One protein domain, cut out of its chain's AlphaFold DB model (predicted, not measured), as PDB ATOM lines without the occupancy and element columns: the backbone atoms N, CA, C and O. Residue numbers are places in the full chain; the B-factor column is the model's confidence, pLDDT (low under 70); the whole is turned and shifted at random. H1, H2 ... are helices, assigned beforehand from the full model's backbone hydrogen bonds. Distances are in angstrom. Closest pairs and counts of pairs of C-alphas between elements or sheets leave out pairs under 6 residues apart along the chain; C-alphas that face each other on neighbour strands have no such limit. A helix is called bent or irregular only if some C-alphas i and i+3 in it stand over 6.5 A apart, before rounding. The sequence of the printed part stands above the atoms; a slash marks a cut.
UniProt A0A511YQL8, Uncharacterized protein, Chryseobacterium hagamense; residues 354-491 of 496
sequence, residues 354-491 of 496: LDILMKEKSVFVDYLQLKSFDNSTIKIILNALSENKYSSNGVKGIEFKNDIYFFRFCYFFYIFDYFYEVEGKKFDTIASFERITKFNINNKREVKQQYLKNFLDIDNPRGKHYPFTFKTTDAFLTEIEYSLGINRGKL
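AT A GLANCE: This is residues 354 to 491 of the 496 residues of an uncharacterized protein of Chryseobacterium hagamense (UniProt A0A511YQL8). The longest helix, H8, runs along one side of two groups of shorter helices: H1, H2 and H3 make a small crossed cluster at one end, and H4, H5, H6 and H7 follow one another round a loose ring at the other. H4, on the H8 side of that ring, is the helix nearest to the mean of the C-alphas. The printed part has 138 residues with eight named helices, H1 to H8 in order along the chain, and no named strand; the class is all helix. The whole is compact, with a radius of gyration of the C-alphas of 14.6 A, and spans 39 by 31 by 29 A.

IN THESE COORDINATES: H8, residues 470 to 484, is 20.4 A long from C-alpha 470 at (168.742, 192.785, 187.035) to C-alpha 484 at (178.551, 186.948, 170.068). H4 is residues 403 to 412, 14.5 A, and H3 is residues 375 to 384, 14.1 A. H2 is residues 362 to 370, and H1 is residues 354 to 360, beginning with C-alpha 354 at (182.893, 170.826, 165.291). H5 is residues 415 to 421, H6 residues 430 to 437, and H7 residues 445 to 456, 16.9 A. H6 is only just irregular: C-alphas 432 and 435 are 7.0 A apart.

HOW THE PARTS SIT: H8 and H4 are close but not clearly touching; their closest C-alphas, of Phe 476 and Tyr 405, are 7.4 A apart. H8 is also close to H3 but not clearly touching, at Leu 484 and Ile 380, closest C-alphas 8.0 A apart. H4 only just touches H7, with 3 pairs of C-alphas within 8 A, the closest those of Phe 407 and Tyr 451 at 6.7 A, at a steep tilt of 39 degrees, the same way; H7 touches H4 with residues 447 to 451 alone. H7 touches H6 with residues 448 to 452 alone, closest C-alphas Lys 448 and Ile 430 at 5.8 A, about perpendicular at 81 degrees. H5 and H6 are near each other. H5 and H2 are close but not clearly touching, at Tyr 418 and Tyr 367, closest C-alphas 7.0 A apart. H3 touches H2 at Ile 378 and Val 365, closest C-alphas 6.9 A apart, and H1 at Lys 379 and Leu 354, closest C-alphas 7.2 A apart. The helix packing is mostly crossed. Every O i to N i+4 pair is within hydrogen-bond range in H1, H2, H3, H4, H5, H7 and H8; in H6 it is 1 of 4, beside 4 of 5 O i to N i+3 pairs.

THE WHOLE: The two C-alphas farthest apart, of Ile 356 and Arg 462, are 42.9 A apart. The printed part has no cut. The links H3 to H4, 18 residues, and H7 to H8, 13 residues, are long. The mean pLDDT of the printed part is 80.2; residues 392 to 394, 401 and 435 to 446 are under 70.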
ATOM      1  N   LEU A 354     184.175 170.277 164.861       75.31
ATOM      2  CA  LEU A 354     182.893 170.826 165.291       75.31
ATOM      3  C   LEU A 354     181.715 170.353 164.422       75.31
ATOM      4  O   LEU A 354     180.643 170.091 164.959       75.31
ATOM      5  N   ASP A 355     181.892 170.196 163.110       77.62
ATOM      6  CA  ASP A 355     180.863 169.630 162.224       77.62
ATOM      7  C   ASP A 355     180.652 168.134 162.507       77.62
ATOM      8  O   ASP A 355     179.528 167.638 162.417       77.62
ATOM      9  N   ILE A 356     181.708 167.415 162.907       74.50
ATOM     10  CA  ILE A 356     181.601 166.031 163.392       74.50
ATOM     11  C   ILE A 356     180.808 165.998 164.701       74.50
ATOM     12  O   ILE A 356     179.839 165.247 164.805       74.50
ATOM     13  N   LEU A 357     181.135 166.868 165.665       76.62
ATOM     14  CA  LEU A 357     180.379 166.987 166.916       76.62
ATOM     15  C   LEU A 357     178.905 167.346 166.664       76.62
ATOM     16  O   LEU A 357     178.019 166.794 167.314       76.62
ATOM     17  N   MET A 358     178.621 168.228 165.701       81.62
ATOM     18  CA  MET A 358     177.251 168.556 165.292       81.62
ATOM     19  C   MET A 358     176.506 167.333 164.748       81.62
ATOM     20  O   MET A 358     175.335 167.151 165.071       81.62
ATOM     21  N   LYS A 359     177.173 166.469 163.971       82.62
ATOM     22  CA  LYS A 359     176.590 165.205 163.489       82.62
ATOM     23  C   LYS A 359     176.368 164.206 164.628       82.62
ATOM     24  O   LYS A 359     175.295 163.617 164.712       82.62
ATOM     25  N   GLU A 360     177.337 164.043 165.530       78.31
ATOM     26  CA  GLU A 360     177.216 163.163 166.704       78.31
ATOM     27  C   GLU A 360     176.115 163.618 167.674       78.31
ATOM     28  O   GLU A 360     175.499 162.800 168.361       78.31
ATOM     29  N   LYS A 361     175.880 164.931 167.753       83.94
ATOM     30  CA  LYS A 361     174.858 165.567 168.592       83.94
ATOM     31  C   LYS A 361     173.669 166.066 167.776       83.94
ATOM     32  O   LYS A 361     173.014 167.014 168.199       83.94
ATOM     33  N   SER A 362     173.354 165.411 166.658       85.06
ATOM     34  CA  SER A 362     172.284 165.823 165.738       85.06
ATOM     35  C   SER A 362     170.955 166.089 166.446       85.06
ATOM     36  O   SER A 362     170.376 167.147 166.263       85.06
ATOM     37  N   VAL A 363     170.538 165.226 167.377       85.88
ATOM     38  CA  VAL A 363     169.293 165.406 168.154       85.88
ATOM     39  C   VAL A 363     169.278 166.715 168.962       85.88
ATOM     40  O   VAL A 363     168.237 167.347 169.124       85.88
ATOM     41  N   PHE A 364     170.428 167.128 169.492       86.50
ATOM     42  CA  PHE A 364     170.570 168.390 170.219       86.50
ATOM     43  C   PHE A 364     170.644 169.590 169.264       86.50
ATOM     44  O   PHE A 364     170.043 170.628 169.531       86.50
ATOM     45  N   VAL A 365     171.325 169.434 168.125       89.06
ATOM     46  CA  VAL A 365     171.362 170.435 167.048       89.06
ATOM     47  C   VAL A 365     169.954 170.705 166.514       89.06
ATOM     48  O   VAL A 365     169.537 171.860 166.478       89.06
ATOM     49  N   ASP A 366     169.195 169.657 166.200       91.00
ATOM     50  CA  ASP A 366     167.814 169.735 165.721       91.00
ATOM     51  C   ASP A 366     166.918 170.433 166.754       91.00
ATOM     52  O   ASP A 366     166.109 171.296 166.412       91.00
ATOM     53  N   TYR A 367     167.102 170.130 168.045       92.06
ATOM     54  CA  TYR A 367     166.377 170.800 169.124       92.06
ATOM     55  C   TYR A 367     166.649 172.312 169.164       92.06
ATOM     56  O   TYR A 367     165.716 173.107 169.281       92.06
ATOM     57  N   LEU A 368     167.909 172.737 169.026       90.62
ATOM     58  CA  LEU A 368     168.254 174.160 168.977       90.62
ATOM     59  C   LEU A 368     167.735 174.840 167.699       90.62
ATOM     60  O   LEU A 368     167.273 175.983 167.759       90.62
ATOM     61  N   GLN A 369     167.735 174.146 166.560       91.25
ATOM     62  CA  GLN A 369     167.133 174.653 165.322       91.25
ATOM     63  C   GLN A 369     165.620 174.868 165.474       91.25
ATOM     64  O   GLN A 369     165.101 175.890 165.026       91.25
ATOM     65  N   LEU A 370     164.914 173.979 166.184       90.81
ATOM     66  CA  LEU A 370     163.496 174.163 166.528       90.81
ATOM     67  C   LEU A 370     163.257 175.397 167.416       90.81
ATOM     68  O   LEU A 370     162.192 176.011 167.343       90.81
ATOM     69  N   LYS A 371     164.252 175.815 168.210       90.88
ATOM     70  CA  LYS A 371     164.248 177.090 168.955       90.88
ATOM     71  C   LYS A 371     164.730 178.285 168.113       90.88
ATOM     72  O   LYS A 371     164.977 179.359 168.649       90.88
ATOM     73  N   SER A 372     164.808 178.134 166.787       86.94
ATOM     74  CA  SER A 372     165.190 179.176 165.821       86.94
ATOM     75  C   SER A 372     166.642 179.675 165.928       86.94
ATOM     76  O   SER A 372     166.956 180.794 165.489       86.94
ATOM     77  N   PHE A 373     167.549 178.861 166.478       90.56
ATOM     78  CA  PHE A 373     168.990 179.102 166.377       90.56
ATOM     79  C   PHE A 373     169.512 178.635 165.013       90.56
ATOM     80  O   PHE A 373     169.170 177.557 164.538       90.56
ATOM     81  N   ASP A 374     170.330 179.465 164.370       88.75
ATOM     82  CA  ASP A 374     171.005 179.111 163.123       88.75
ATOM     83  C   ASP A 374     172.287 178.310 163.397       88.75
ATOM     84  O   ASP A 374     172.777 178.230 164.525       88.75
ATOM     85  N   ASN A 375     172.855 177.712 162.349       86.31
ATOM     86  CA  ASN A 375     174.037 176.862 162.487       86.31
ATOM     87  C   ASN A 375     175.255 177.611 163.046       86.31
ATOM     88  O   ASN A 375     176.043 177.017 163.774       86.31
ATOM     89  N   SER A 376     175.410 178.907 162.758       86.94
ATOM     90  CA  SER A 376     176.476 179.729 163.344       86.94
ATOM     91  C   SER A 376     176.291 179.891 164.854       86.94
ATOM     92  O   SER A 376     177.243 179.689 165.606       86.94
ATOM     93  N   THR A 377     175.073 180.177 165.323       88.94
ATOM     94  CA  THR A 377     174.780 180.272 166.759       88.94
ATOM     95  C   THR A 377     174.928 178.918 167.449       88.94
ATOM     96  O   THR A 377     175.507 178.838 168.529       88.94
ATOM     97  N   ILE A 378     174.484 177.832 166.813       90.06
ATOM     98  CA  ILE A 378     174.627 176.470 167.347       90.06
ATOM     99  C   ILE A 378     176.104 176.086 167.496       90.06
ATOM    100  O   ILE A 378     176.481 175.518 168.519       90.06
ATOM    101  N   LYS A 379     176.959 176.460 166.536       88.88
ATOM    102  CA  LYS A 379     178.416 176.275 166.631       88.88
ATOM    103  C   LYS A 379     179.015 177.006 167.833       88.88
ATOM    104  O   LYS A 379     179.817 176.420 168.552       88.88
ATOM    105  N   ILE A 380     178.589 178.243 168.096       88.12
ATOM    106  CA  ILE A 380     179.009 179.011 169.281       88.12
ATOM    107  C   ILE A 380     178.534 178.324 170.568       88.12
ATOM    108  O   ILE A 380     179.310 178.194 171.513       88.12
ATOM    109  N   ILE A 381     177.291 177.830 170.598       88.56
ATOM    110  CA  ILE A 381     176.738 177.130 171.765       88.56
ATOM    111  C   ILE A 381     177.521 175.851 172.060       88.56
ATOM    112  O   ILE A 381     177.919 175.625 173.199       88.56
ATOM    113  N   LEU A 382     177.782 175.034 171.039       86.75
ATOM    114  CA  LEU A 382     178.570 173.810 171.168       86.75
ATOM    115  C   LEU A 382     180.021 174.094 171.559       86.75
ATOM    116  O   LEU A 382     180.579 173.347 172.359       86.75
ATOM    117  N   ASN A 383     180.617 175.176 171.049       85.44
ATOM    118  CA  ASN A 383     181.960 175.601 171.435       85.44
ATOM    119  C   ASN A 383     182.018 176.028 172.910       85.44
ATOM    120  O   ASN A 383     182.891 175.575 173.644       85.44
ATOM    121  N   ALA A 384     181.045 176.814 173.377       83.31
ATOM    122  CA  ALA A 384     180.938 177.218 174.779       83.31
ATOM    123  C   ALA A 384     180.682 176.023 175.712       83.31
ATOM    124  O   ALA A 384     181.277 175.922 176.784       83.31
ATOM    125  N   LEU A 385     179.850 175.075 175.271       81.50
ATOM    126  CA  LEU A 385     179.675 173.775 175.914       81.50
ATOM    127  C   LEU A 385     180.874 172.849 175.715       81.50
ATOM    128  O   LEU A 385     180.812 171.750 176.212       81.50
ATOM    129  N   SER A 386     181.934 173.209 174.999       74.06
ATOM    130  CA  SER A 386     183.143 172.384 174.841       74.06
ATOM    131  C   SER A 386     184.371 173.095 175.405       74.06
ATOM    132  O   SER A 386     185.468 172.930 174.886       74.06
ATOM    133  N   GLU A 387     184.184 173.932 176.430       74.56
ATOM    134  CA  GLU A 387     185.254 174.722 177.062       74.56
ATOM    135  C   GLU A 387     186.017 175.610 176.072       74.56
ATOM    136  O   GLU A 387     187.218 175.818 176.206       74.56
ATOM    137  N   ASN A 388     185.329 176.129 175.051       74.00
ATOM    138  CA  ASN A 388     185.926 176.950 173.999       74.00
ATOM    139  C   ASN A 388     187.021 176.235 173.186       74.00
ATOM    140  O   ASN A 388     187.806 176.914 172.515       74.00
ATOM    141  N   LYS A 389     187.052 174.891 173.191       74.12
ATOM    142  CA  LYS A 389     188.037 174.052 172.483       74.12
ATOM    143  C   LYS A 389     188.200 174.408 171.000       74.12
ATOM    144  O   LYS A 389     189.282 174.236 170.457       74.12
ATOM    145  N   TYR A 390     187.152 174.909 170.350       76.62
ATOM    146  CA  TYR A 390     187.139 175.216 168.916       76.62
ATOM    147  C   TYR A 390     187.379 176.699 168.608       76.62
ATOM    148  O   TYR A 390     187.198 177.130 167.470       76.62
ATOM    149  N   SER A 391     187.790 177.501 169.594       77.38
ATOM    150  CA  SER A 391     187.996 178.943 169.392       77.38
ATOM    151  C   SER A 391     189.200 179.264 168.509       77.38
ATOM    152  O   SER A 391     189.172 180.244 167.769       77.38
ATOM    153  N   SER A 392     190.218 178.396 168.510       68.69
ATOM    154  CA  SER A 392     191.341 178.446 167.565       68.69
ATOM    155  C   SER A 392     190.900 178.288 166.106       68.69
ATOM    156  O   SER A 392     191.598 178.743 165.208       68.69
ATOM    157  N   ASN A 393     189.718 177.705 165.866       67.81
ATOM    158  CA  ASN A 393     189.173 177.444 164.532       67.81
ATOM    159  C   ASN A 393     188.264 178.596 164.050       67.81
ATOM    160  O   ASN A 393     187.420 178.407 163.176       67.81
ATOM    161  N   GLY A 394     188.373 179.784 164.660       69.69
ATOM    162  CA  GLY A 394     187.592 180.972 164.296       69.69
ATOM    163  C   GLY A 394     186.145 180.977 164.804       69.69
ATOM    164  O   GLY A 394     185.382 181.888 164.476       69.69
ATOM    165  N   VAL A 395     185.742 179.995 165.619       80.00
ATOM    166  CA  VAL A 395     184.421 179.969 166.265       80.00
ATOM    167  C   VAL A 395     184.462 180.839 167.518       80.00
ATOM    168  O   VAL A 395     185.341 180.684 168.357       80.00
ATOM    169  N   LYS A 396     183.503 181.755 167.685       82.06
ATOM    170  CA  LYS A 396     183.480 182.622 168.873       82.06
ATOM    171  C   LYS A 396     183.353 181.781 170.153       82.06
ATOM    172  O   LYS A 396     182.489 180.906 170.237       82.06
ATOM    173  N   GLY A 397     184.220 182.046 171.127       80.12
ATOM    174  CA  GLY A 397     184.175 181.454 172.465       80.12
ATOM    175  C   GLY A 397     183.422 182.333 173.467       80.12
ATOM    176  O   GLY A 397     183.169 183.511 173.209       80.12
ATOM    177  N   ILE A 398     183.069 181.755 174.615       79.06
ATOM    178  CA  ILE A 398     182.417 182.445 175.736       79.06
ATOM    179  C   ILE A 398     183.208 182.171 177.011       79.06
ATOM    180  O   ILE A 398     183.272 181.034 177.478       79.06
ATOM    181  N   GLU A 399     183.801 183.204 177.599       73.19
ATOM    182  CA  GLU A 399     184.482 183.069 178.884       73.19
ATOM    183  C   GLU A 399     183.491 183.189 180.044       73.19
ATOM    184  O   GLU A 399     182.920 184.247 180.322       73.19
ATOM    185  N   PHE A 400     183.302 182.096 180.780       72.56
ATOM    186  CA  PHE A 400     182.471 182.106 181.978       72.56
ATOM    187  C   PHE A 400     183.285 182.594 183.177       72.56
ATOM    188  O   PHE A 400     184.030 181.839 183.793       72.56
ATOM    189  N   LYS A 401     183.109 183.872 183.540       68.25
ATOM    190  CA  LYS A 401     183.790 184.511 184.687       68.25
ATOM    191  C   LYS A 401     183.543 183.807 186.027       68.25
ATOM    192  O   LYS A 401     184.321 183.974 186.961       68.25
ATOM    193  N   ASN A 402     182.435 183.076 186.150       71.12
ATOM    194  CA  ASN A 402     182.086 182.252 187.303       71.12
ATOM    195  C   ASN A 402     181.010 181.215 186.931       71.12
ATOM    196  O   ASN A 402     180.369 181.293 185.881       71.12
ATOM    197  N   ASP A 403     180.761 180.278 187.841       74.38
ATOM    198  CA  ASP A 403     179.823 179.171 187.632       74.38
ATOM    199  C   ASP A 403     178.382 179.638 187.365       74.38
ATOM    200  O   ASP A 403     177.647 179.039 186.579       74.38
ATOM    201  N   ILE A 404     177.957 180.753 187.973       81.00
ATOM    202  CA  ILE A 404     176.607 181.295 187.755       81.00
ATOM    203  C   ILE A 404     176.411 181.792 186.311       81.00
ATOM    204  O   ILE A 404     175.295 181.718 185.797       81.00
ATOM    205  N   TYR A 405     177.468 182.229 185.617       80.94
ATOM    206  CA  TYR A 405     177.385 182.605 184.200       80.94
ATOM    207  C   TYR A 405     177.175 181.381 183.304       80.94
ATOM    208  O   TYR A 405     176.340 181.434 182.404       80.94
ATOM    209  N   PHE A 406     177.848 180.263 183.590       81.81
ATOM    210  CA  PHE A 406     177.605 179.006 182.876       81.81
ATOM    211  C   PHE A 406     176.188 178.477 183.132       81.81
ATOM    212  O   PHE A 406     175.492 178.070 182.207       81.81
ATOM    213  N   PHE A 407     175.700 178.564 184.373       86.44
ATOM    214  CA  PHE A 407     174.316 178.202 184.690       86.44
ATOM    215  C   PHE A 407     173.299 179.031 183.887       86.44
ATOM    216  O   PHE A 407     172.365 178.483 183.299       86.44
ATOM    217  N   ARG A 408     173.486 180.357 183.829       87.81
ATOM    218  CA  ARG A 408     172.635 181.260 183.036       87.81
ATOM    219  C   ARG A 408     172.711 180.944 181.555       87.81
ATOM    220  O   ARG A 408     171.678 180.921 180.899       87.81
ATOM    221  N   PHE A 409     173.905 180.659 181.049       88.00
ATOM    222  CA  PHE A 409     174.100 180.208 179.681       88.00
ATOM    223  C   PHE A 409     173.254 178.963 179.383       88.00
ATOM    224  O   PHE A 409     172.446 178.976 178.456       88.00
ATOM    225  N   CYS A 410     173.334 177.933 180.228       87.94
ATOM    226  CA  CYS A 410     172.520 176.729 180.072       87.94
ATOM    227  C   CYS A 410     171.006 177.007 180.108       87.94
ATOM    228  O   CYS A 410     170.250 176.349 179.395       87.94
ATOM    229  N   TYR A 411     170.556 177.978 180.905       90.81
ATOM    230  CA  TYR A 411     169.151 178.383 180.939       90.81
ATOM    231  C   TYR A 411     168.714 179.121 179.669       90.81
ATOM    232  O   TYR A 411     167.760 178.707 179.014       90.81
ATOM    233  N   PHE A 412     169.417 180.198 179.306       91.00
ATOM    234  CA  PHE A 412     169.039 181.074 178.195       91.00
ATOM    235  C   PHE A 412     169.076 180.369 176.837       91.00
ATOM    236  O   PHE A 412     168.290 180.709 175.956       91.00
ATOM    237  N   PHE A 413     169.945 179.367 176.686       91.56
ATOM    238  CA  PHE A 413     170.091 178.576 175.464       91.56
ATOM    239  C   PHE A 413     169.336 177.237 175.495       91.56
ATOM    240  O   PHE A 413     169.656 176.340 174.722       91.56
ATOM    241  N   TYR A 414     168.326 177.089 176.364       91.12
ATOM    242  CA  TYR A 414     167.449 175.908 176.422       91.12
ATOM    243  C   TYR A 414     168.181 174.572 176.667       91.12
ATOM    244  O   TYR A 414     167.658 173.503 176.359       91.12
ATOM    245  N   ILE A 415     169.383 174.597 177.252       89.50
ATOM    246  CA  ILE A 415     170.181 173.386 177.500       89.50
ATOM    247  C   ILE A 415     169.494 172.507 178.540       89.50
ATOM    248  O   ILE A 415     169.356 171.303 178.343       89.50
ATOM    249  N   PHE A 416     169.017 173.102 179.636       88.25
ATOM    250  CA  PHE A 416     168.253 172.359 180.640       88.25
ATOM    251  C   PHE A 416     166.952 171.790 180.065       88.25
ATOM    252  O   PHE A 416     166.610 170.647 180.363       88.25
ATOM    253  N   ASP A 417     166.274 172.552 179.205       87.88
ATOM    254  CA  ASP A 417     165.011 172.136 178.594       87.88
ATOM    255  C   ASP A 417     165.225 170.962 177.636       87.88
ATOM    256  O   ASP A 417     164.467 170.003 177.691       87.88
ATOM    257  N   TYR A 418     166.312 170.952 176.856       88.31
ATOM    258  CA  TYR A 418     166.691 169.793 176.044       88.31
ATOM    259  C   TYR A 418     166.820 168.519 176.889       88.31
ATOM    260  O   TYR A 418     166.203 167.494 176.597       88.31
ATOM    261  N   PHE A 419     167.598 168.570 177.972       83.31
ATOM    262  CA  PHE A 419     167.798 167.394 178.817       83.31
ATOM    263  C   PHE A 419     166.511 166.964 179.534       83.31
ATOM    264  O   PHE A 419     166.315 165.770 179.764       83.31
ATOM    265  N   TYR A 420     165.630 167.907 179.874       85.31
ATOM    266  CA  TYR A 420     164.344 167.616 180.502       85.31
ATOM    267  C   TYR A 420     163.327 167.025 179.513       85.31
ATOM    268  O   TYR A 420     162.777 165.954 179.762       85.31
ATOM    269  N   GLU A 421     163.104 167.697 178.383       86.19
ATOM    270  CA  GLU A 421     162.071 167.378 177.390       86.19
ATOM    271  C   GLU A 421     162.465 166.198 176.492       86.19
ATOM    272  O   GLU A 421     161.614 165.376 176.159       86.19
ATOM    273  N   VAL A 422     163.745 166.098 176.113       83.88
ATOM    274  CA  VAL A 422     164.238 165.106 175.140       83.88
ATOM    275  C   VAL A 422     164.926 163.927 175.828       83.88
ATOM    276  O   VAL A 422     164.637 162.777 175.505       83.88
ATOM    277  N   GLU A 423     165.811 164.171 176.804       77.56
ATOM    278  CA  GLU A 423     166.494 163.086 177.538       77.56
ATOM    279  C   GLU A 423     165.736 162.596 178.792       77.56
ATOM    280  O   GLU A 423     166.198 161.668 179.469       77.56
ATOM    281  N   GLY A 424     164.593 163.207 179.130       79.12
ATOM    282  CA  GLY A 424     163.753 162.818 180.270       79.12
ATOM    283  C   GLY A 424     164.421 163.001 181.638       79.12
ATOM    284  O   GLY A 424     164.104 162.284 182.593       79.12
ATOM    285  N   LYS A 425     165.402 163.904 181.750       81.12
ATOM    286  CA  LYS A 425     166.169 164.124 182.981       81.12
ATOM    287  C   LYS A 425     165.427 165.025 183.951       81.12
ATOM    288  O   LYS A 425     164.972 166.102 183.593       81.12
ATOM    289  N   LYS A 426     165.396 164.616 185.217       82.38
ATOM    290  CA  LYS A 426     164.948 165.455 186.330       82.38
ATOM    291  C   LYS A 426     166.169 166.046 187.026       82.38
ATOM    292  O   LYS A 426     167.088 165.310 187.380       82.38
ATOM    293  N   PHE A 427     166.186 167.365 187.194       82.56
ATOM    294  CA  PHE A 427     167.281 168.106 187.827       82.56
ATOM    295  C   PHE A 427     167.085 168.240 189.344       82.56
ATOM    296  O   PHE A 427     167.136 169.328 189.911       82.56
ATOM    297  N   ASP A 428     166.814 167.116 190.006       79.00
ATOM    298  CA  ASP A 428     166.481 167.022 191.434       79.00
ATOM    299  C   ASP A 428     167.672 166.604 192.319       79.00
ATOM    300  O   ASP A 428     167.627 166.716 193.545       79.00
ATOM    301  N   THR A 429     168.768 166.147 191.709       80.94
ATOM    302  CA  THR A 429     169.961 165.641 192.402       80.94
ATOM    303  C   THR A 429     171.244 166.226 191.822       80.94
ATOM    304  O   THR A 429     171.305 166.576 190.650       80.94
ATOM    305  N   ILE A 430     172.328 166.278 192.602       76.62
ATOM    306  CA  ILE A 430     173.647 166.754 192.126       76.62
ATOM    307  C   ILE A 430     174.128 165.947 190.903       76.62
ATOM    308  O   ILE A 430     174.696 166.515 189.970       76.62
ATOM    309  N   ALA A 431     173.862 164.636 190.892       74.62
ATOM    310  CA  ALA A 431     174.251 163.728 189.814       74.62
ATOM    311  C   ALA A 431     173.555 164.051 188.478       74.62
ATOM    312  O   ALA A 431     174.124 163.823 187.412       74.62
ATOM    313  N   SER A 432     172.355 164.641 188.508       77.00
ATOM    314  CA  SER A 432     171.622 165.025 187.290       77.00
ATOM    315  C   SER A 432     172.362 166.072 186.442       77.00
ATOM    316  O   SER A 432     172.239 166.076 185.219       77.00
ATOM    317  N   PHE A 433     173.221 166.888 187.065       76.06
ATOM    318  CA  PHE A 433     174.029 167.904 186.388       76.06
ATOM    319  C   PHE A 433     175.346 167.355 185.822       76.06
ATOM    320  O   PHE A 433     176.074 168.080 185.142       76.06
ATOM    321  N   GLU A 434     175.690 166.082 186.059       70.25
ATOM    322  CA  GLU A 434     176.954 165.495 185.596       70.25
ATOM    323  C   GLU A 434     177.083 165.473 184.075       70.25
ATOM    324  O   GLU A 434     178.169 165.700 183.562       70.25
ATOM    325  N   ARG A 435     175.988 165.264 183.337       64.38
ATOM    326  CA  ARG A 435     176.026 165.265 181.863       64.38
ATOM    327  C   ARG A 435     176.263 166.651 181.266       64.38
ATOM    328  O   ARG A 435     176.939 166.745 180.253       64.38
ATOM    329  N   ILE A 436     175.771 167.698 181.925       68.06
ATOM    330  CA  ILE A 436     175.988 169.099 181.529       68.06
ATOM    331  C   ILE A 436     177.390 169.562 181.951       68.06
ATOM    332  O   ILE A 436     178.051 170.302 181.236       68.06
ATOM    333  N   THR A 437     177.874 169.085 183.102       59.97
ATOM    334  CA  THR A 437     179.181 169.459 183.675       59.97
ATOM    335  C   THR A 437     180.347 168.588 183.203       59.97
ATOM    336  O   THR A 437     181.487 168.905 183.522       59.97
ATOM    337  N   LYS A 438     180.098 167.527 182.418       54.94
ATOM    338  CA  LYS A 438     181.134 166.731 181.721       54.94
ATOM    339  C   LYS A 438     181.982 167.554 180.745       54.94
ATOM    340  O   LYS A 438     183.022 167.084 180.308       54.94
ATOM    341  N   PHE A 439     181.528 168.762 180.456       50.97
ATOM    342  CA  PHE A 439     182.162 169.762 179.622       50.97
ATOM    343  C   PHE A 439     182.868 170.872 180.423       50.97
ATOM    344  O   PHE A 439     183.020 171.976 179.929       50.97
ATOM    345  N   ASN A 440     183.158 170.656 181.708       48.94
ATOM    346  CA  ASN A 440     184.017 171.532 182.507       48.94
ATOM    347  C   ASN A 440     184.710 170.672 183.571       48.94
ATOM    348  O   ASN A 440     184.138 170.378 184.628       48.94
ATOM    349  N   ILE A 441     185.931 170.231 183.259       46.38
ATOM    350  CA  ILE A 441     186.699 169.244 184.047       46.38
ATOM    351  C   ILE A 441     187.087 169.768 185.446       46.38
ATOM    352  O   ILE A 441     187.399 168.985 186.342       46.38
ATOM    353  N   ASN A 442     186.990 171.083 185.678       48.25
ATOM    354  CA  ASN A 442     187.323 171.738 186.947       48.25
ATOM    355  C   ASN A 442     186.140 171.851 187.930       48.25
ATOM    356  O   ASN A 442     186.293 172.397 189.027       48.25
ATOM    357  N   ASN A 443     184.958 171.327 187.582       55.69
ATOM    358  CA  ASN A 443     183.768 171.432 188.428       55.69
ATOM    359  C   ASN A 443     183.852 170.566 189.694       55.69
ATOM    360  O   ASN A 443     183.532 169.372 189.690       55.69
ATOM    361  N   LYS A 444     184.196 171.203 190.816       60.50
ATOM    362  CA  LYS A 444     184.125 170.596 192.150       60.50
ATOM    363  C   LYS A 444     182.670 170.312 192.556       60.50
ATOM    364  O   LYS A 444     181.722 170.915 192.046       60.50
ATOM    365  N   ARG A 445     182.469 169.385 193.499       62.69
ATOM    366  CA  ARG A 445     181.137 168.974 193.994       62.69
ATOM    367  C   ARG A 445     180.314 170.162 194.510       62.69
ATOM    368  O   ARG A 445     179.092 170.159 194.361       62.69
ATOM    369  N   GLU A 446     180.972 171.172 195.075       65.31
ATOM    370  CA  GLU A 446     180.354 172.394 195.592       65.31
ATOM    371  C   GLU A 446     179.676 173.226 194.487       65.31
ATOM    372  O   GLU A 446     178.605 173.788 194.714       65.31
ATOM    373  N   VAL A 447     180.229 173.239 193.270       70.31
ATOM    374  CA  VAL A 447     179.662 173.973 192.124       70.31
ATOM    375  C   VAL A 447     178.356 173.335 191.657       70.31
ATOM    376  O   VAL A 447     177.341 174.004 191.467       70.31
ATOM    377  N   LYS A 448     178.333 172.003 191.571       73.56
ATOM    378  CA  LYS A 448     177.131 171.242 191.191       73.56
ATOM    379  C   LYS A 448     176.024 171.352 192.245       73.56
ATOM    380  O   LYS A 448     174.843 171.361 191.911       73.56
ATOM    381  N   GLN A 449     176.395 171.485 193.523       78.44
ATOM    382  CA  GLN A 449     175.447 171.825 194.589       78.44
ATOM    383  C   GLN A 449     174.860 173.224 194.411       78.44
ATOM    384  O   GLN A 449     173.675 173.420 194.683       78.44
ATOM    385  N   GLN A 450     175.660 174.187 193.951       79.50
ATOM    386  CA  GLN A 450     175.167 175.526 193.652       79.50
ATOM    387  C   GLN A 450     174.223 175.523 192.443       79.50
ATOM    388  O   GLN A 450     173.194 176.188 192.497       79.50
ATOM    389  N   TYR A 451     174.489 174.719 191.409       83.94
ATOM    390  CA  TYR A 451     173.568 174.542 190.278       83.94
ATOM    391  C   TYR A 451     172.228 173.951 190.697       83.94
ATOM    392  O   TYR A 451     171.198 174.484 190.302       83.94
ATOM    393  N   LEU A 452     172.223 172.927 191.556       86.12
ATOM    394  CA  LEU A 452     170.979 172.374 192.091       86.12
ATOM    395  C   LEU A 452     170.179 173.430 192.868       86.12
ATOM    396  O   LEU A 452     168.981 173.571 192.650       86.12
ATOM    397  N   LYS A 453     170.835 174.208 193.737       86.12
ATOM    398  CA  LYS A 453     170.176 175.291 194.489       86.12
ATOM    399  C   LYS A 453     169.590 176.360 193.563       86.12
ATOM    400  O   LYS A 453     168.449 176.758 193.755       86.12
ATOM    401  N   ASN A 454     170.354 176.783 192.557       86.94
ATOM    402  CA  ASN A 454     169.911 177.766 191.570       86.94
ATOM    403  C   ASN A 454     168.745 177.246 190.719       86.94
ATOM    404  O   ASN A 454     167.853 178.013 190.378       86.94
ATOM    405  N   PHE A 455     168.758 175.957 190.368       86.69
ATOM    406  CA  PHE A 455     167.708 175.323 189.577       86.69
ATOM    407  C   PHE A 455     166.407 175.164 190.370       86.69
ATOM    408  O   PHE A 455     165.338 175.409 189.828       86.69
ATOM    409  N   LEU A 456     166.481 174.815 191.659       86.31
ATOM    410  CA  LEU A 456     165.301 174.743 192.532       86.31
ATOM    411  C   LEU A 456     164.648 176.112 192.754       86.31
ATOM    412  O   LEU A 456     163.426 176.201 192.832       86.31
ATOM    413  N   ASP A 457     165.458 177.168 192.840       85.88
ATOM    414  CA  ASP A 457     164.977 178.538 193.016       85.88
ATOM    415  C   ASP A 457     164.688 179.245 191.676       85.88
ATOM    416  O   ASP A 457     164.355 180.423 191.696       85.88
ATOM    417  N   ILE A 458     164.793 178.583 190.514       85.12
ATOM    418  CA  ILE A 458     164.782 179.248 189.195       85.12
ATOM    419  C   ILE A 458     163.481 179.995 188.873       85.12
ATOM    420  O   ILE A 458     163.527 181.017 188.193       85.12
ATOM    421  N   ASP A 459     162.366 179.522 189.433       82.19
ATOM    422  CA  ASP A 459     161.026 180.107 189.298       82.19
ATOM    423  C   ASP A 459     160.589 180.864 190.570       82.19
ATOM    424  O   ASP A 459     159.426 181.229 190.728       82.19
ATOM    425  N   ASN A 460     161.504 181.086 191.522       86.38
ATOM    426  CA  ASN A 460     161.228 181.799 192.767       86.38
ATOM    427  C   ASN A 460     162.121 183.045 192.890       86.38
ATOM    428  O   ASN A 460     163.193 182.973 193.498       86.38
ATOM    429  N   PRO A 461     161.663 184.222 192.419       82.56
ATOM    430  CA  PRO A 461     162.425 185.474 192.492       82.56
ATOM    431  C   PRO A 461     162.800 185.913 193.916       82.56
ATOM    432  O   PRO A 461     163.697 186.734 194.103       82.56
ATOM    433  N   ARG A 462     162.112 185.388 194.940       81.69
ATOM    434  CA  ARG A 462     162.401 185.646 196.363       81.69
ATOM    435  C   ARG A 462     163.301 184.575 196.993       81.69
ATOM    436  O   ARG A 462     163.607 184.666 198.183       81.69
ATOM    437  N   GLY A 463     163.696 183.563 196.225       83.25
ATOM    438  CA  GLY A 463     164.575 182.480 196.643       83.25
ATOM    439  C   GLY A 463     165.975 182.983 196.985       83.25
ATOM    440  O   GLY A 463     166.505 183.908 196.370       83.25
ATOM    441  N   LYS A 464     166.602 182.357 197.983       85.44
ATOM    442  CA  LYS A 464     167.948 182.736 198.443       85.44
ATOM    443  C   LYS A 464     169.006 182.519 197.357       85.44
ATOM    444  O   LYS A 464     170.041 183.183 197.370       85.44
ATOM    445  N   HIS A 465     168.767 181.571 196.456       85.88
ATOM    446  CA  HIS A 465     169.681 181.172 195.395       85.88
ATOM    447  C   HIS A 465     169.131 181.494 194.000       85.88
ATOM    448  O   HIS A 465     169.579 180.901 193.023       85.88
ATOM    449  N   TYR A 466     168.196 182.449 193.896       87.75
ATOM    450  CA  TYR A 466     167.644 182.880 192.613       87.75
ATOM    451  C   TYR A 466     168.768 183.317 191.650       87.75
ATOM    452  O   TYR A 466     169.572 184.196 191.990       87.75
ATOM    453  N   PRO A 467     168.871 182.709 190.454       85.38
ATOM    454  CA  PRO A 467     170.038 182.884 189.598       85.38
ATOM    455  C   PRO A 467     170.030 184.190 188.804       85.38
ATOM    456  O   PRO A 467     171.065 184.537 188.231       85.38
ATOM    457  N   PHE A 468     168.922 184.933 188.757       88.94
ATOM    458  CA  PHE A 468     168.791 186.131 187.930       88.94
ATOM    459  C   PHE A 468     168.743 187.399 188.785       88.94
ATOM    460  O   PHE A 468     167.923 187.549 189.677       88.94
ATOM    461  N   THR A 469     169.624 188.360 188.520       83.69
ATOM    462  CA  THR A 469     169.529 189.689 189.140       83.69
ATOM    463  C   THR A 469     169.676 190.738 188.063       83.69
ATOM    464  O   THR A 469     170.561 190.612 187.220       83.69
ATOM    465  N   PHE A 470     168.845 191.783 188.104       78.06
ATOM    466  CA  PHE A 470     168.742 192.785 187.035       78.06
ATOM    467  C   PHE A 470     170.114 193.237 186.506       78.06
ATOM    468  O   PHE A 470     170.407 193.097 185.324       78.06
ATOM    469  N   LYS A 471     171.015 193.648 187.407       79.81
ATOM    470  CA  LYS A 471     172.349 194.155 187.049       79.81
ATOM    471  C   LYS A 471     173.265 193.115 186.390       79.81
ATOM    472  O   LYS A 471     174.003 193.450 185.473       79.81
ATOM    473  N   THR A 472     173.290 191.877 186.884       79.19
ATOM    474  CA  THR A 472     174.263 190.872 186.404       79.19
ATOM    475  C   THR A 472     173.715 190.027 185.260       79.19
ATOM    476  O   THR A 472     174.489 189.533 184.445       79.19
ATOM    477  N   THR A 473     172.395 189.867 185.188       84.50
ATOM    478  CA  THR A 473     171.718 189.238 184.057       84.50
ATOM    479  C   THR A 473     171.791 190.142 182.831       84.50
ATOM    480  O   THR A 473     172.157 189.660 181.766       84.50
ATOM    481  N   ASP A 474     171.525 191.445 182.967       82.62
ATOM    482  CA  ASP A 474     171.593 192.370 181.827       82.62
ATOM    483  C   ASP A 474     173.021 192.513 181.279       82.62
ATOM    484  O   ASP A 474     173.225 192.492 180.067       82.62
ATOM    485  N   ALA A 475     174.034 192.531 182.155       81.44
ATOM    486  CA  ALA A 475     175.434 192.501 181.733       81.44
ATOM    487  C   ALA A 475     175.767 191.242 180.906       81.44
ATOM    488  O   ALA A 475     176.425 191.341 179.874       81.44
ATOM    489  N   PHE A 476     175.271 190.074 181.325       83.69
ATOM    490  CA  PHE A 476     175.458 188.812 180.606       83.69
ATOM    491  C   PHE A 476     174.729 188.792 179.250       83.69
ATOM    492  O   PHE A 476     175.307 188.397 178.241       83.69
ATOM    493  N   LEU A 477     173.478 189.261 179.197       85.25
ATOM    494  CA  LEU A 477     172.702 189.327 177.952       85.25
ATOM    495  C   LEU A 477     173.284 190.343 176.961       85.25
ATOM    496  O   LEU A 477     173.279 190.105 175.756       85.25
ATOM    497  N   THR A 478     173.836 191.444 177.469       83.50
ATOM    498  CA  THR A 478     174.576 192.431 176.673       83.50
ATOM    499  C   THR A 478     175.842 191.819 176.081       83.50
ATOM    500  O   THR A 478     176.122 192.009 174.903       83.50
ATOM    501  N   GLU A 479     176.584 191.022 176.847       80.81
ATOM    502  CA  GLU A 479     177.772 190.328 176.344       80.81
ATOM    503  C   GLU A 479     177.433 189.346 175.206       80.81
ATOM    504  O   GLU A 479     178.128 189.327 174.189       80.81
ATOM    505  N   ILE A 480     176.324 188.608 175.330       82.62
ATOM    506  CA  ILE A 480     175.819 187.706 174.283       82.62
ATOM    507  C   ILE A 480     175.419 188.476 173.015       82.62
ATOM    508  O   ILE A 480     175.775 188.083 171.904       82.62
ATOM    509  N   GLU A 481     174.692 189.578 173.165       83.75
ATOM    510  CA  GLU A 481     174.202 190.354 172.028       83.75
ATOM    511  C   GLU A 481     175.336 191.063 171.282       83.75
ATOM    512  O   GLU A 481     175.459 190.914 170.067       83.75
ATOM    513  N   TYR A 482     176.199 191.783 172.001       78.06
ATOM    514  CA  TYR A 482     177.237 192.614 171.393       78.06
ATOM    515  C   TYR A 482     178.480 191.821 170.976       78.06
ATOM    516  O   TYR A 482     179.034 192.081 169.908       78.06
ATOM    517  N   SER A 483     178.927 190.843 171.772       74.00
ATOM    518  CA  SER A 483     180.173 190.110 171.482       74.00
ATOM    519  C   SER A 483     179.918 188.921 170.556       74.00
ATOM    520  O   SER A 483     180.640 188.691 169.577       74.00
ATOM    521  N   LEU A 484     178.852 188.164 170.825       75.12
ATOM    522  CA  LEU A 484     178.551 186.948 170.068       75.12
ATOM    523  C   LEU A 484     177.682 187.236 168.842       75.12
ATOM    524  O   LEU A 484     177.815 186.527 167.846       75.12
ATOM    525  N   GLY A 485     176.914 188.331 168.845       77.50
ATOM    526  CA  GLY A 485     176.013 188.699 167.749       77.50
ATOM    527  C   GLY A 485     174.694 187.926 167.780       77.50
ATOM    528  O   GLY A 485     174.068 187.736 166.739       77.50
ATOM    529  N   ILE A 486     174.287 187.430 168.955       82.19
ATOM    530  CA  ILE A 486     173.083 186.610 169.125       82.19
ATOM    531  C   ILE A 486     171.934 187.500 169.606       82.19
ATOM    532  O   ILE A 486     172.028 188.160 170.637       82.19
ATOM    533  N   ASN A 487     170.821 187.497 168.873       81.81
ATOM    534  CA  ASN A 487     169.653 188.315 169.203       81.81
ATOM    535  C   ASN A 487     169.000 187.859 170.524       81.81
ATOM    536  O   ASN A 487     168.577 186.704 170.637       81.81
ATOM    537  N   ARG A 488     168.846 188.783 171.489       80.69
ATOM    538  CA  ARG A 488     168.220 188.517 172.801       80.69
ATOM    539  C   ARG A 488     166.819 187.915 172.695       80.69
ATOM    540  O   ARG A 488     166.451 187.109 173.540       80.69
ATOM    541  N   GLY A 489     166.053 188.266 171.662       79.06
ATOM    542  CA  GLY A 489     164.692 187.762 171.445       79.06
ATOM    543  C   GLY A 489     164.605 186.259 171.158       79.06
ATOM    544  O   GLY A 489     163.512 185.706 171.208       79.06
ATOM    545  N   LYS A 490     165.734 185.594 170.869       81.94
ATOM    546  CA  LYS A 490     165.813 184.132 170.698       81.94
ATOM    547  C   LYS A 490     166.134 183.382 171.995       81.94
ATOM    548  O   LYS A 490     166.077 182.158 172.015       81.94
ATOM    549  N   LEU A 491     166.526 184.090 173.055       87.25
ATOM    550  CA  LEU A 491     166.901 183.482 174.331       87.25
ATOM    551  C   LEU A 491     165.660 183.180 175.174       87.25
ATOM    552  O   LEU A 491     164.644 183.869 175.076       87.25
TER     553      LEU A 491